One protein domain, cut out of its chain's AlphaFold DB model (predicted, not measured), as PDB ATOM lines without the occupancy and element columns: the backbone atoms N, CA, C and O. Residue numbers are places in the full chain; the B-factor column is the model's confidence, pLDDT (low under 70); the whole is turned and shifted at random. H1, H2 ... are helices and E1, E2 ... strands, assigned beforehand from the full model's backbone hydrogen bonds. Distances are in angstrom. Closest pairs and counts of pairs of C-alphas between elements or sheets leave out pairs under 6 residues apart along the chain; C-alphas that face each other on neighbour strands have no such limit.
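This is residues 4 to 82 of the 82 residues of the protein "ATP-NAD kinase" of Candidatus Bathyarchaeota archaeon (UniProt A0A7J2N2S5). This is a small body of two sheets: the long hairpin E4 E5, with E2 beside E4, makes one wall, and the short parallel pair E1 E3 makes a second wall that meets it only loosely, near the end of E5. H1 and H3 come together at one end of the longest axis, while H2 packs over E4 towards the other end, where the hairpin turns. The printed part has 79 residues, with three named helices and five named strands in the order E1 H1 E2 H2 E3 H3 E4 E5; the larger sheet runs E2 E4 E5 and is mixed. The class is mixed, helices and strands, and the whole is compact and rounded, with a radius of gyration of the C-alphas of 11.8 A and spans of 31 by 23 by 20 A.

Start at residues 4 to 5, which pair in parallel with residues 36 to 37 of E2, residues 35 to 38. Go on to E1, residues 13 to 16, the parallel neighbour of E3, residues 51 to 53, at 2 degrees; look there for N 14 and O 51, 2.9 A apart. H1, residues 24 to 30, and H3, residues 57 to 63, only just touch, with 3 pairs of C-alphas within 8 A, the closest those of Pro 24 and Val 59 at 6.2 A; they run the same way at a shallow tilt of 33 degrees, only just short of steep. Back at E2, its parallel neighbour is E4, residues 65 to 72, with N 70 and O 37 at 2.9 A. H2, residues 41 to 45, is on this sheet, over E4, at a height over the sheet of 9.3 A; its closest C-alpha pair with E4 is His 41 and Cys 71, 5.8 A. E4 and E5, residues 75 to 81, form an antiparallel hairpin, with N 69 and O 77 at 2.8 A. The closest C-alphas of E3 and E5 are those of Arg 51 and Val 81, 5.7 A apart. In H1, H2 and H3 every O i to N i+4 pair is within hydrogen-bond range.

Find C-alpha 13 at (267.751, 311.447, 315.099), where E1 begins; it is 6.8 A long. H1 is 9.9 A long, E2 9.9 A, H2 6.1 A, E3 6.9 A and H3 9.8 A. From C-alpha 65 at (257.182, 306.544, 323.191), E4 runs 22.1 A. E5 runs 18.9 A to C-alpha 81 at (261.323, 307.164, 320.312).

Look for the two C-alphas farthest apart at Pro 57 and Tyr 73, 34.1 A. The printed part has no cut and no long link; the link from E1 to H1 is short and the others are tight. The mean pLDDT of the printed part is 94.0, and no printed residue is under 70.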
ATOM      1  N   VAL A   4     257.189 317.483 308.684       96.75
ATOM      2  CA  VAL A   4     257.579 316.290 307.927       96.75
ATOM      3  C   VAL A   4     259.095 316.180 307.982       96.75
ATOM      4  O   VAL A   4     259.787 317.099 307.554       96.75
ATOM      5  N   VAL A   5     259.604 315.083 308.539       95.75
ATOM      6  CA  VAL A   5     261.040 314.881 308.788       95.75
ATOM      7  C   VAL A   5     261.477 313.470 308.406       95.75
ATOM      8  O   VAL A   5     260.670 312.546 308.356       95.75
ATOM      9  N   SER A   6     262.772 313.297 308.151       94.69
ATOM     10  CA  SER A   6     263.414 311.990 307.992       94.69
ATOM     11  C   SER A   6     264.454 311.817 309.092       94.69
ATOM     12  O   SER A   6     265.139 312.789 309.410       94.69
ATOM     13  N   PRO A   7     264.669 310.591 309.600       93.75
ATOM     14  CA  PRO A   7     265.819 310.301 310.441       93.75
ATOM     15  C   PRO A   7     267.125 310.661 309.721       93.75
ATOM     16  O   PRO A   7     267.259 310.429 308.508       93.75
ATOM     17  N   ILE A   8     268.066 311.232 310.472       88.69
ATOM     18  CA  ILE A   8     269.368 311.694 309.993       88.69
ATOM     19  C   ILE A   8     270.435 310.635 310.300       88.69
ATOM     20  O   ILE A   8     270.621 310.215 311.446       88.69
ATOM     21  N   GLY A   9     271.174 310.236 309.261       82.44
ATOM     22  CA  GLY A   9     272.249 309.245 309.353       82.44
ATOM     23  C   GLY A   9     271.780 307.870 309.840       82.44
ATOM     24  O   GLY A   9     270.595 307.547 309.807       82.44
ATOM     25  N   SER A  10     272.727 307.065 310.322       84.50
ATOM     26  CA  SER A  10     272.488 305.734 310.900       84.50
ATOM     27  C   SER A  10     272.159 305.768 312.399       84.50
ATOM     28  O   SER A  10     272.246 304.751 313.075       84.50
ATOM     29  N   GLN A  11     271.842 306.941 312.955       88.88
ATOM     30  CA  GLN A  11     271.627 307.121 314.398       88.88
ATOM     31  C   GLN A  11     270.153 307.343 314.757       88.88
ATOM     32  O   GLN A  11     269.789 307.255 315.923       88.88
ATOM     33  N   GLY A  12     269.294 307.650 313.784       93.06
ATOM     34  CA  GLY A  12     267.851 307.743 314.023       93.06
ATOM     35  C   GLY A  12     267.361 309.083 314.582       93.06
ATOM     36  O   GLY A  12     266.190 309.182 314.935       93.06
ATOM     37  N   PHE A  13     268.197 310.124 314.647       94.38
ATOM     38  CA  PHE A  13     267.751 311.447 315.099       94.38
ATOM     39  C   PHE A  13     266.733 312.050 314.127       94.38
ATOM     40  O   PHE A  13     267.033 312.199 312.942       94.38
ATOM     41  N   ILE A  14     265.545 312.400 314.623       94.69
ATOM     42  CA  ILE A  14     264.484 313.079 313.850       94.69
ATOM     43  C   ILE A  14     264.340 314.559 314.208       94.69
ATOM     44  O   ILE A  14     263.845 315.340 313.401       94.69
ATOM     45  N   PHE A  15     264.814 314.947 315.390       94.69
ATOM     46  CA  PHE A  15     264.951 316.331 315.819       94.69
ATOM     47  C   PHE A  15     266.292 316.489 316.523       94.69
ATOM     48  O   PHE A  15     266.653 315.646 317.345       94.69
ATOM     49  N   GLY A  16     267.006 317.572 316.215       84.62
ATOM     50  CA  GLY A  16     268.223 317.929 316.933       84.62
ATOM     51  C   GLY A  16     269.545 317.455 316.334       84.62
ATOM     52  O   GLY A  16     269.649 317.159 315.145       84.62
ATOM     53  N   ARG A  17     270.548 317.430 317.224       72.31
ATOM     54  CA  ARG A  17     271.992 317.211 317.027       72.31
ATOM     55  C   ARG A  17     272.680 318.213 316.085       72.31
ATOM     56  O   ARG A  17     272.725 318.055 314.867       72.31
ATOM     57  N   GLY A  18     273.316 319.218 316.687       76.75
ATOM     58  CA  GLY A  18     274.153 320.213 316.009       76.75
ATOM     59  C   GLY A  18     273.358 321.403 315.478       76.75
ATOM     60  O   GLY A  18     273.526 322.508 315.982       76.75
ATOM     61  N   ASN A  19     272.479 321.181 314.494       74.31
ATOM     62  CA  ASN A  19     271.667 322.241 313.884       74.31
ATOM     63  C   ASN A  19     270.164 321.990 314.071       74.31
ATOM     64  O   ASN A  19     269.547 321.222 313.330       74.31
ATOM     65  N   GLN A  20     269.568 322.663 315.053       84.06
ATOM     66  CA  GLN A  20     268.135 322.582 315.325       84.06
ATOM     67  C   GLN A  20     267.334 323.404 314.305       84.06
ATOM     68  O   GLN A  20     266.990 324.559 314.540       84.06
ATOM     69  N   GLN A  21     267.000 322.793 313.167       88.31
ATOM     70  CA  GLN A  21     266.170 323.429 312.131       88.31
ATOM     71  C   GLN A  21     264.747 323.760 312.609       88.31
ATOM     72  O   GLN A  21     264.097 324.643 312.052       88.31
ATOM     73  N   ILE A  22     264.250 323.036 313.617       93.38
ATOM     74  CA  ILE A  22     262.918 323.219 314.195       93.38
ATOM     75  C   ILE A  22     263.086 323.357 315.703       93.38
ATOM     76  O   ILE A  22     263.589 322.443 316.355       93.38
ATOM     77  N   SER A  23     262.661 324.498 316.245       94.88
ATOM     78  CA  SER A  23     262.770 324.767 317.674       94.88
ATOM     79  C   SER A  23     261.747 323.960 318.488       94.88
ATOM     80  O   SER A  23     260.649 323.666 317.992       94.88
ATOM     81  N   PRO A  24     262.042 323.660 319.766       95.50
ATOM     82  CA  PRO A  24     261.096 323.002 320.670       95.50
ATOM     83  C   PRO A  24     259.756 323.748 320.806       95.50
ATOM     84  O   PRO A  24     258.701 323.125 320.937       95.50
ATOM     85  N   GLU A  25     259.748 325.080 320.693       96.31
ATOM     86  CA  GLU A  25     258.510 325.869 320.684       96.31
ATOM     87  C   GLU A  25     257.617 325.561 319.471       96.31
ATOM     88  O   GLU A  25     256.402 325.400 319.617       96.31
ATOM     89  N   VAL A  26     258.203 325.421 318.276       96.69
ATOM     90  CA  VAL A  26     257.454 325.042 317.068       96.69
ATOM     91  C   VAL A  26     256.913 323.621 317.201       96.69
ATOM     92  O   VAL A  26     255.750 323.383 316.873       96.69
ATOM     93  N   ILE A  27     257.712 322.693 317.738       96.31
ATOM     94  CA  ILE A  27     257.289 321.306 317.978       96.31
ATOM     95  C   ILE A  27     256.072 321.267 318.909       96.31
ATOM     96  O   ILE A  27     255.078 320.618 318.576       96.31
ATOM     97  N   ARG A  28     256.100 322.008 320.026       96.56
ATOM     98  CA  ARG A  28     254.962 322.111 320.958       96.56
ATOM     99  C   ARG A  28     253.706 322.656 320.286       96.56
ATOM    100  O   ARG A  28     252.636 322.074 320.433       96.56
ATOM    101  N   ARG A  29     253.833 323.746 319.521       97.62
ATOM    102  CA  ARG A  29     252.697 324.381 318.826       97.62
ATOM    103  C   ARG A  29     252.088 323.480 317.751       97.62
ATOM    104  O   ARG A  29     250.876 323.493 317.560       97.62
ATOM    105  N   VAL A  30     252.913 322.720 317.030       97.38
ATOM    106  CA  VAL A  30     252.441 321.772 316.009       97.38
ATOM    107  C   VAL A  30     251.821 320.535 316.659       97.38
ATOM    108  O   VAL A  30     250.790 320.050 316.191       97.38
ATOM    109  N   GLY A  31     252.412 320.052 317.749       96.06
ATOM    110  CA  GLY A  31     251.970 318.878 318.486       96.06
ATOM    111  C   GLY A  31     252.417 317.559 317.850       96.06
ATOM    112  O   GLY A  31     252.489 317.407 316.629       96.06
ATOM    113  N   LYS A  32     252.671 316.563 318.702       94.31
ATOM    114  CA  LYS A  32     253.208 315.238 318.354       94.31
ATOM    115  C   LYS A  32     252.414 314.504 317.275       94.31
ATOM    116  O   LYS A  32     253.001 313.908 316.381       94.31
ATOM    117  N   ASN A  33     251.085 314.603 317.310       94.56
ATOM    118  CA  ASN A  33     250.197 313.939 316.346       94.56
ATOM    119  C   ASN A  33     250.307 314.504 314.917       94.56
ATOM    120  O   ASN A  33     249.804 313.895 313.976       94.56
ATOM    121  N   ASN A  34     250.951 315.662 314.745       96.44
ATOM    122  CA  ASN A  34     251.168 316.314 313.453       96.44
ATOM    123  C   ASN A  34     252.610 316.161 312.940       96.44
ATOM    124  O   ASN A  34     252.988 316.819 311.964       96.44
ATOM    125  N   ILE A  35     253.404 315.302 313.584       96.94
ATOM    126  CA  ILE A  35     254.750 314.938 313.149       96.94
ATOM    127  C   ILE A  35     254.644 313.699 312.262       96.94
ATOM    128  O   ILE A  35     254.172 312.649 312.689       96.94
ATOM    129  N   VAL A  36     255.092 313.832 311.019       97.25
ATOM    130  CA  VAL A  36     255.153 312.748 310.040       97.25
ATOM    131  C   VAL A  36     256.615 312.412 309.799       97.25
ATOM    132  O   VAL A  36     257.384 313.253 309.331       97.25
ATOM    133  N   VAL A  37     256.999 311.177 310.111       97.44
ATOM    134  CA  VAL A  37     258.356 310.686 309.869       97.44
ATOM    135  C   VAL A  37     258.361 309.861 308.584       97.44
ATOM    136  O   VAL A  37     257.528 308.969 308.416       97.44
ATOM    137  N   LEU A  38     259.295 310.158 307.683       97.19
ATOM    138  CA  LEU A  38     259.521 309.443 306.427       97.19
ATOM    139  C   LEU A  38     260.895 308.770 306.458       97.19
ATOM    140  O   LEU A  38     261.899 309.431 306.720       97.19
ATOM    141  N   ALA A  39     260.979 307.477 306.160       96.56
ATOM    142  CA  ALA A  39     262.264 306.783 306.077       96.56
ATOM    143  C   ALA A  39     262.172 305.551 305.183       96.56
ATOM    144  O   ALA A  39     261.246 304.776 305.330       96.56
ATOM    145  N   THR A  40     263.153 305.305 304.317       95.38
ATOM    146  CA  THR A  40     263.183 304.055 303.540       95.38
ATOM    147  C   THR A  40     263.349 302.838 304.451       95.38
ATOM    148  O   THR A  40     263.940 302.940 305.532       95.38
ATOM    149  N   HIS A  41     262.936 301.659 303.974       94.94
ATOM    150  CA  HIS A  41     263.213 300.379 304.644       94.94
ATOM    151  C   HIS A  41     264.679 300.216 305.023       94.94
ATOM    152  O   HIS A  41     264.991 299.808 306.139       94.94
ATOM    153  N   HIS A  42     265.583 300.608 304.123       93.62
ATOM    154  CA  HIS A  42     267.014 300.561 304.385       93.62
ATOM    155  C   HIS A  42     267.415 301.457 305.567       93.62
ATOM    156  O   HIS A  42     268.061 300.972 306.491       93.62
ATOM    157  N   LYS A  43     266.974 302.725 305.612       93.25
ATOM    158  CA  LYS A  43     267.260 303.612 306.756       93.25
ATOM    159  C   LYS A  43     266.733 303.025 308.065       93.25
ATOM    160  O   LYS A  43     267.477 302.970 309.041       93.25
ATOM    161  N   LEU A  44     265.489 302.540 308.067       94.75
ATOM    162  CA  LEU A  44     264.888 301.925 309.251       94.75
ATOM    163  C   LEU A  44     265.615 300.653 309.696       94.75
ATOM    164  O   LEU A  44     265.695 300.402 310.889       94.75
ATOM    165  N   SER A  45     266.183 299.878 308.770       93.44
ATOM    166  CA  SER A  45     266.957 298.675 309.108       93.44
ATOM    167  C   SER A  45     268.296 298.967 309.795       93.44
ATOM    168  O   SER A  45     268.873 298.078 310.411       93.44
ATOM    169  N   THR A  46     268.791 300.206 309.696       93.75
ATOM    170  CA  THR A  46     270.085 300.621 310.267       93.75
ATOM    171  C   THR A  46     269.968 301.329 311.613       93.75
ATOM    172  O   THR A  46     270.991 301.677 312.197       93.75
ATOM    173  N   ILE A  47     268.744 301.561 312.096       94.12
ATOM    174  CA  ILE A  47     268.477 302.254 313.358       94.12
ATOM    175  C   ILE A  47     267.638 301.366 314.277       94.12
ATOM    176  O   ILE A  47     266.729 300.668 313.839       94.12
ATOM    177  N   ASP A  48     267.941 301.407 315.566       93.25
ATOM    178  CA  ASP A  48     267.230 300.685 316.627       93.25
ATOM    179  C   ASP A  48     266.014 301.465 317.152       93.25
ATOM    180  O   ASP A  48     265.011 300.881 317.566       93.25
ATOM    181  N   ALA A  49     266.100 302.793 317.126       96.00
ATOM    182  CA  ALA A  49     265.070 303.709 317.582       96.00
ATOM    183  C   ALA A  49     265.193 305.071 316.887       96.00
ATOM    184  O   ALA A  49     266.242 305.436 316.348       96.00
ATOM    185  N   LEU A  50     264.111 305.843 316.940       96.62
ATOM    186  CA  LEU A  50     264.142 307.274 316.673       96.62
ATOM    187  C   LEU A  50     264.686 307.997 317.908       96.62
ATOM    188  O   LEU A  50     264.364 307.626 319.035       96.62
ATOM    189  N   ARG A  51     265.486 309.036 317.690       95.50
ATOM    190  CA  ARG A  51     266.103 309.839 318.751       95.50
ATOM    191  C   ARG A  51     265.704 311.303 318.614       95.50
ATOM    192  O   ARG A  51     265.498 311.798 317.498       95.50
ATOM    193  N   VAL A  52     265.610 311.990 319.742       95.00
ATOM    194  CA  VAL A  52     265.313 313.425 319.817       95.00
ATOM    195  C   VAL A  52     266.319 314.113 320.734       95.00
ATOM    196  O   VAL A  52     266.730 313.550 321.741       95.00
ATOM    197  N   ASP A  53     266.758 315.301 320.333       93.88
ATOM    198  CA  ASP A  53     267.622 316.184 321.122       93.88
ATOM    199  C   ASP A  53     267.256 317.634 320.785       93.88
ATOM    200  O   ASP A  53     267.906 318.322 319.991       93.88
ATOM    201  N   THR A  54     266.110 318.073 321.298       93.88
ATOM    202  CA  THR A  54     265.569 319.406 321.007       93.88
ATOM    203  C   THR A  54     266.234 320.503 321.838       93.88
ATOM    204  O   THR A  54     265.950 321.678 321.625       93.88
ATOM    205  N   GLY A  55     267.128 320.150 322.769       92.62
ATOM    206  CA  GLY A  55     267.704 321.075 323.748       92.62
ATOM    207  C   GLY A  55     266.716 321.528 324.831       92.62
ATOM    208  O   GLY A  55     267.072 322.361 325.660       92.62
ATOM    209  N   ASP A  56     265.494 320.986 324.833       95.06
ATOM    210  CA  ASP A  56     264.458 321.224 325.833       95.06
ATOM    211  C   ASP A  56     263.982 319.866 326.390       95.06
ATOM    212  O   ASP A  56     263.252 319.140 325.704       95.06
ATOM    213  N   PRO A  57     264.381 319.506 327.626       95.50
ATOM    214  CA  PRO A  57     264.077 318.200 328.208       95.50
ATOM    215  C   PRO A  57     262.581 317.876 328.288       95.50
ATOM    216  O   PRO A  57     262.205 316.707 328.207       95.50
ATOM    217  N   GLU A  58     261.715 318.884 328.427       97.25
ATOM    218  CA  GLU A  58     260.268 318.663 328.480       97.25
ATOM    219  C   GLU A  58     259.717 318.255 327.112       97.25
ATOM    220  O   GLU A  58     258.828 317.407 327.020       97.25
ATOM    221  N   VAL A  59     260.254 318.837 326.034       96.38
ATOM    222  CA  VAL A  59     259.872 318.459 324.666       96.38
ATOM    223  C   VAL A  59     260.434 317.091 324.308       96.38
ATOM    224  O   VAL A  59     259.720 316.292 323.700       96.38
ATOM    225  N   ASP A  60     261.665 316.794 324.713       96.06
ATOM    226  CA  ASP A  60     262.263 315.477 324.489       96.06
ATOM    227  C   ASP A  60     261.434 314.379 325.171       96.06
ATOM    228  O   ASP A  60     261.062 313.393 324.528       96.06
ATOM    229  N   GLU A  61     261.033 314.591 326.430       97.25
ATOM    230  CA  GLU A  61     260.157 313.671 327.161       97.25
ATOM    231  C   GLU A  61     258.770 313.555 326.512       97.25
ATOM    232  O   GLU A  61     258.261 312.453 326.298       97.25
ATOM    233  N   TYR A  62     258.176 314.678 326.103       96.62
ATOM    234  CA  TYR A  62     256.899 314.706 325.384       96.62
ATOM    235  C   TYR A  62     256.923 313.868 324.091       96.62
ATOM    236  O   TYR A  62     255.929 313.219 323.723       96.62
ATOM    237  N   LEU A  63     258.056 313.850 323.386       96.25
ATOM    238  CA  LEU A  63     258.226 313.113 322.137       96.25
ATOM    239  C   LEU A  63     258.485 311.612 322.338       96.25
ATOM    240  O   LEU A  63     258.172 310.847 321.419       96.25
ATOM    241  N   ARG A  64     258.952 311.162 323.516       96.44
ATOM    242  CA  ARG A  64     259.203 309.736 323.821       96.44
ATOM    243  C   ARG A  64     257.988 308.839 323.581       96.44
ATOM    244  O   ARG A  64     256.837 309.271 323.594       96.44
ATOM    245  N   GLY A  65     258.231 307.545 323.390       95.88
ATOM    246  CA  GLY A  65     257.182 306.544 323.191       95.88
ATOM    247  C   GLY A  65     257.296 305.913 321.817       95.88
ATOM    248  O   GLY A  65     258.305 305.278 321.534       95.88
ATOM    249  N   TYR A  66     256.278 306.061 320.970       96.25
ATOM    250  CA  TYR A  66     256.267 305.472 319.632       96.25
ATOM    251  C   TYR A  66     255.698 306.446 318.604       96.25
ATOM    252  O   TYR A  66     254.764 307.194 318.898       96.25
ATOM    253  N   LEU A  67     256.243 306.402 317.389       95.75
ATOM    254  CA  LEU A  67     255.741 307.140 316.232       95.75
ATOM    255  C   LEU A  67     255.544 306.199 315.045       95.75
ATOM    256  O   LEU A  67     256.252 305.203 314.890       95.75
ATOM    257  N   ARG A  68     254.573 306.542 314.195       96.00
ATOM    258  CA  ARG A  68     254.367 305.892 312.900       96.00
ATOM    259  C   ARG A  68     255.327 306.515 311.889       96.00
ATOM    260  O   ARG A  68     255.352 307.734 311.728       96.00
ATOM    261  N   VAL A  69     256.109 305.673 311.225       97.56
ATOM    262  CA  VAL A  69     257.037 306.062 310.165       97.56
ATOM    263  C   VAL A  69     256.519 305.515 308.848       97.56
ATOM    264  O   VAL A  69     256.361 304.305 308.712       97.56
ATOM    265  N   ILE A  70     256.281 306.393 307.880       98.12
ATOM    266  CA  ILE A  70     255.937 305.989 306.516       98.12
ATOM    267  C   ILE A  70     257.224 305.532 305.841       98.12
ATOM    268  O   ILE A  70     258.209 306.282 305.802       98.12
ATOM    269  N   CYS A  71     257.217 304.298 305.341       97.12
ATOM    270  CA  CYS A  71     258.423 303.648 304.836       97.12
ATOM    271  C   CYS A  71     258.362 303.166 303.393       97.12
ATOM    272  O   CYS A  71     259.411 303.066 302.754       97.12
ATOM    273  N   ASP A  72     257.154 302.986 302.869       97.06
ATOM    274  CA  ASP A  72     256.892 302.758 301.452       97.06
ATOM    275  C   ASP A  72     255.450 303.183 301.117       97.06
ATOM    276  O   ASP A  72     254.706 303.689 301.970       97.06
ATOM    277  N   TYR A  73     255.027 302.998 299.871       96.06
ATOM    278  CA  TYR A  73     253.665 303.242 299.434       96.06
ATOM    279  C   TYR A  73     252.667 302.404 300.241       96.06
ATOM    280  O   TYR A  73     252.628 301.181 300.139       96.06
ATOM    281  N   ARG A  74     251.818 303.094 301.015       94.62
ATOM    282  CA  ARG A  74     250.826 302.491 301.929       94.62
ATOM    283  C   ARG A  74     251.440 301.585 303.005       94.62
ATOM    284  O   ARG A  74     250.713 300.790 303.597       94.62
ATOM    285  N   GLU A  75     252.733 301.729 303.293       97.44
ATOM    286  CA  GLU A  75     253.421 300.959 304.328       97.44
ATOM    287  C   GLU A  75     253.958 301.870 305.431       97.44
ATOM    288  O   GLU A  75     254.630 302.879 305.186       97.44
ATOM    289  N   GLU A  76     253.689 301.481 306.674       97.31
ATOM    290  CA  GLU A  76     254.138 302.197 307.855       97.31
ATOM    291  C   GLU A  76     254.674 301.245 308.922       97.31
ATOM    292  O   GLU A  76     254.192 300.122 309.076       97.31
ATOM    293  N   ARG A  77     255.639 301.721 309.712       96.31
ATOM    294  CA  ARG A  77     256.188 301.003 310.867       96.31
ATOM    295  C   ARG A  77     256.042 301.819 312.137       96.31
ATOM    296  O   ARG A  77     256.246 303.030 312.135       96.31
ATOM    297  N   ILE A  78     255.726 301.142 313.235       96.56
ATOM    298  CA  ILE A  78     255.764 301.734 314.571       96.56
ATOM    299  C   ILE A  78     257.203 301.641 315.068       96.56
ATOM    300  O   ILE A  78     257.736 300.542 315.216       96.56
ATOM    301  N   VAL A  79     257.830 302.787 315.317       96.81
ATOM    302  CA  VAL A  79     259.218 302.860 315.781       96.81
ATOM    303  C   VAL A  79     259.257 303.573 317.125       96.81
ATOM    304  O   VAL A  79     258.565 304.573 317.332       96.81
ATOM    305  N   LYS A  80     260.042 303.031 318.057       97.38
ATOM    306  CA  LYS A  80     260.224 303.610 319.389       97.38
ATOM    307  C   LYS A  80     260.988 304.931 319.289       97.38
ATOM    308  O   LYS A  80     261.937 305.024 318.517       97.38
ATOM    309  N   VAL A  81     260.588 305.917 320.083       97.44
ATOM    310  CA  VAL A  81     261.323 307.164 320.312       97.44
ATOM    311  C   VAL A  81     261.973 307.084 321.689       97.44
ATOM    312  O   VAL A  81     261.270 306.847 322.681       97.44
ATOM    313  N   ILE A  82     263.296 307.254 321.734       94.00
ATOM    314  CA  ILE A  82     264.114 307.238 322.956       94.00
ATOM    315  C   ILE A  82     264.824 308.566 323.191       94.00
ATOM    316  O   ILE A  82     265.011 309.327 322.218       94.00
TER     317      ILE A  82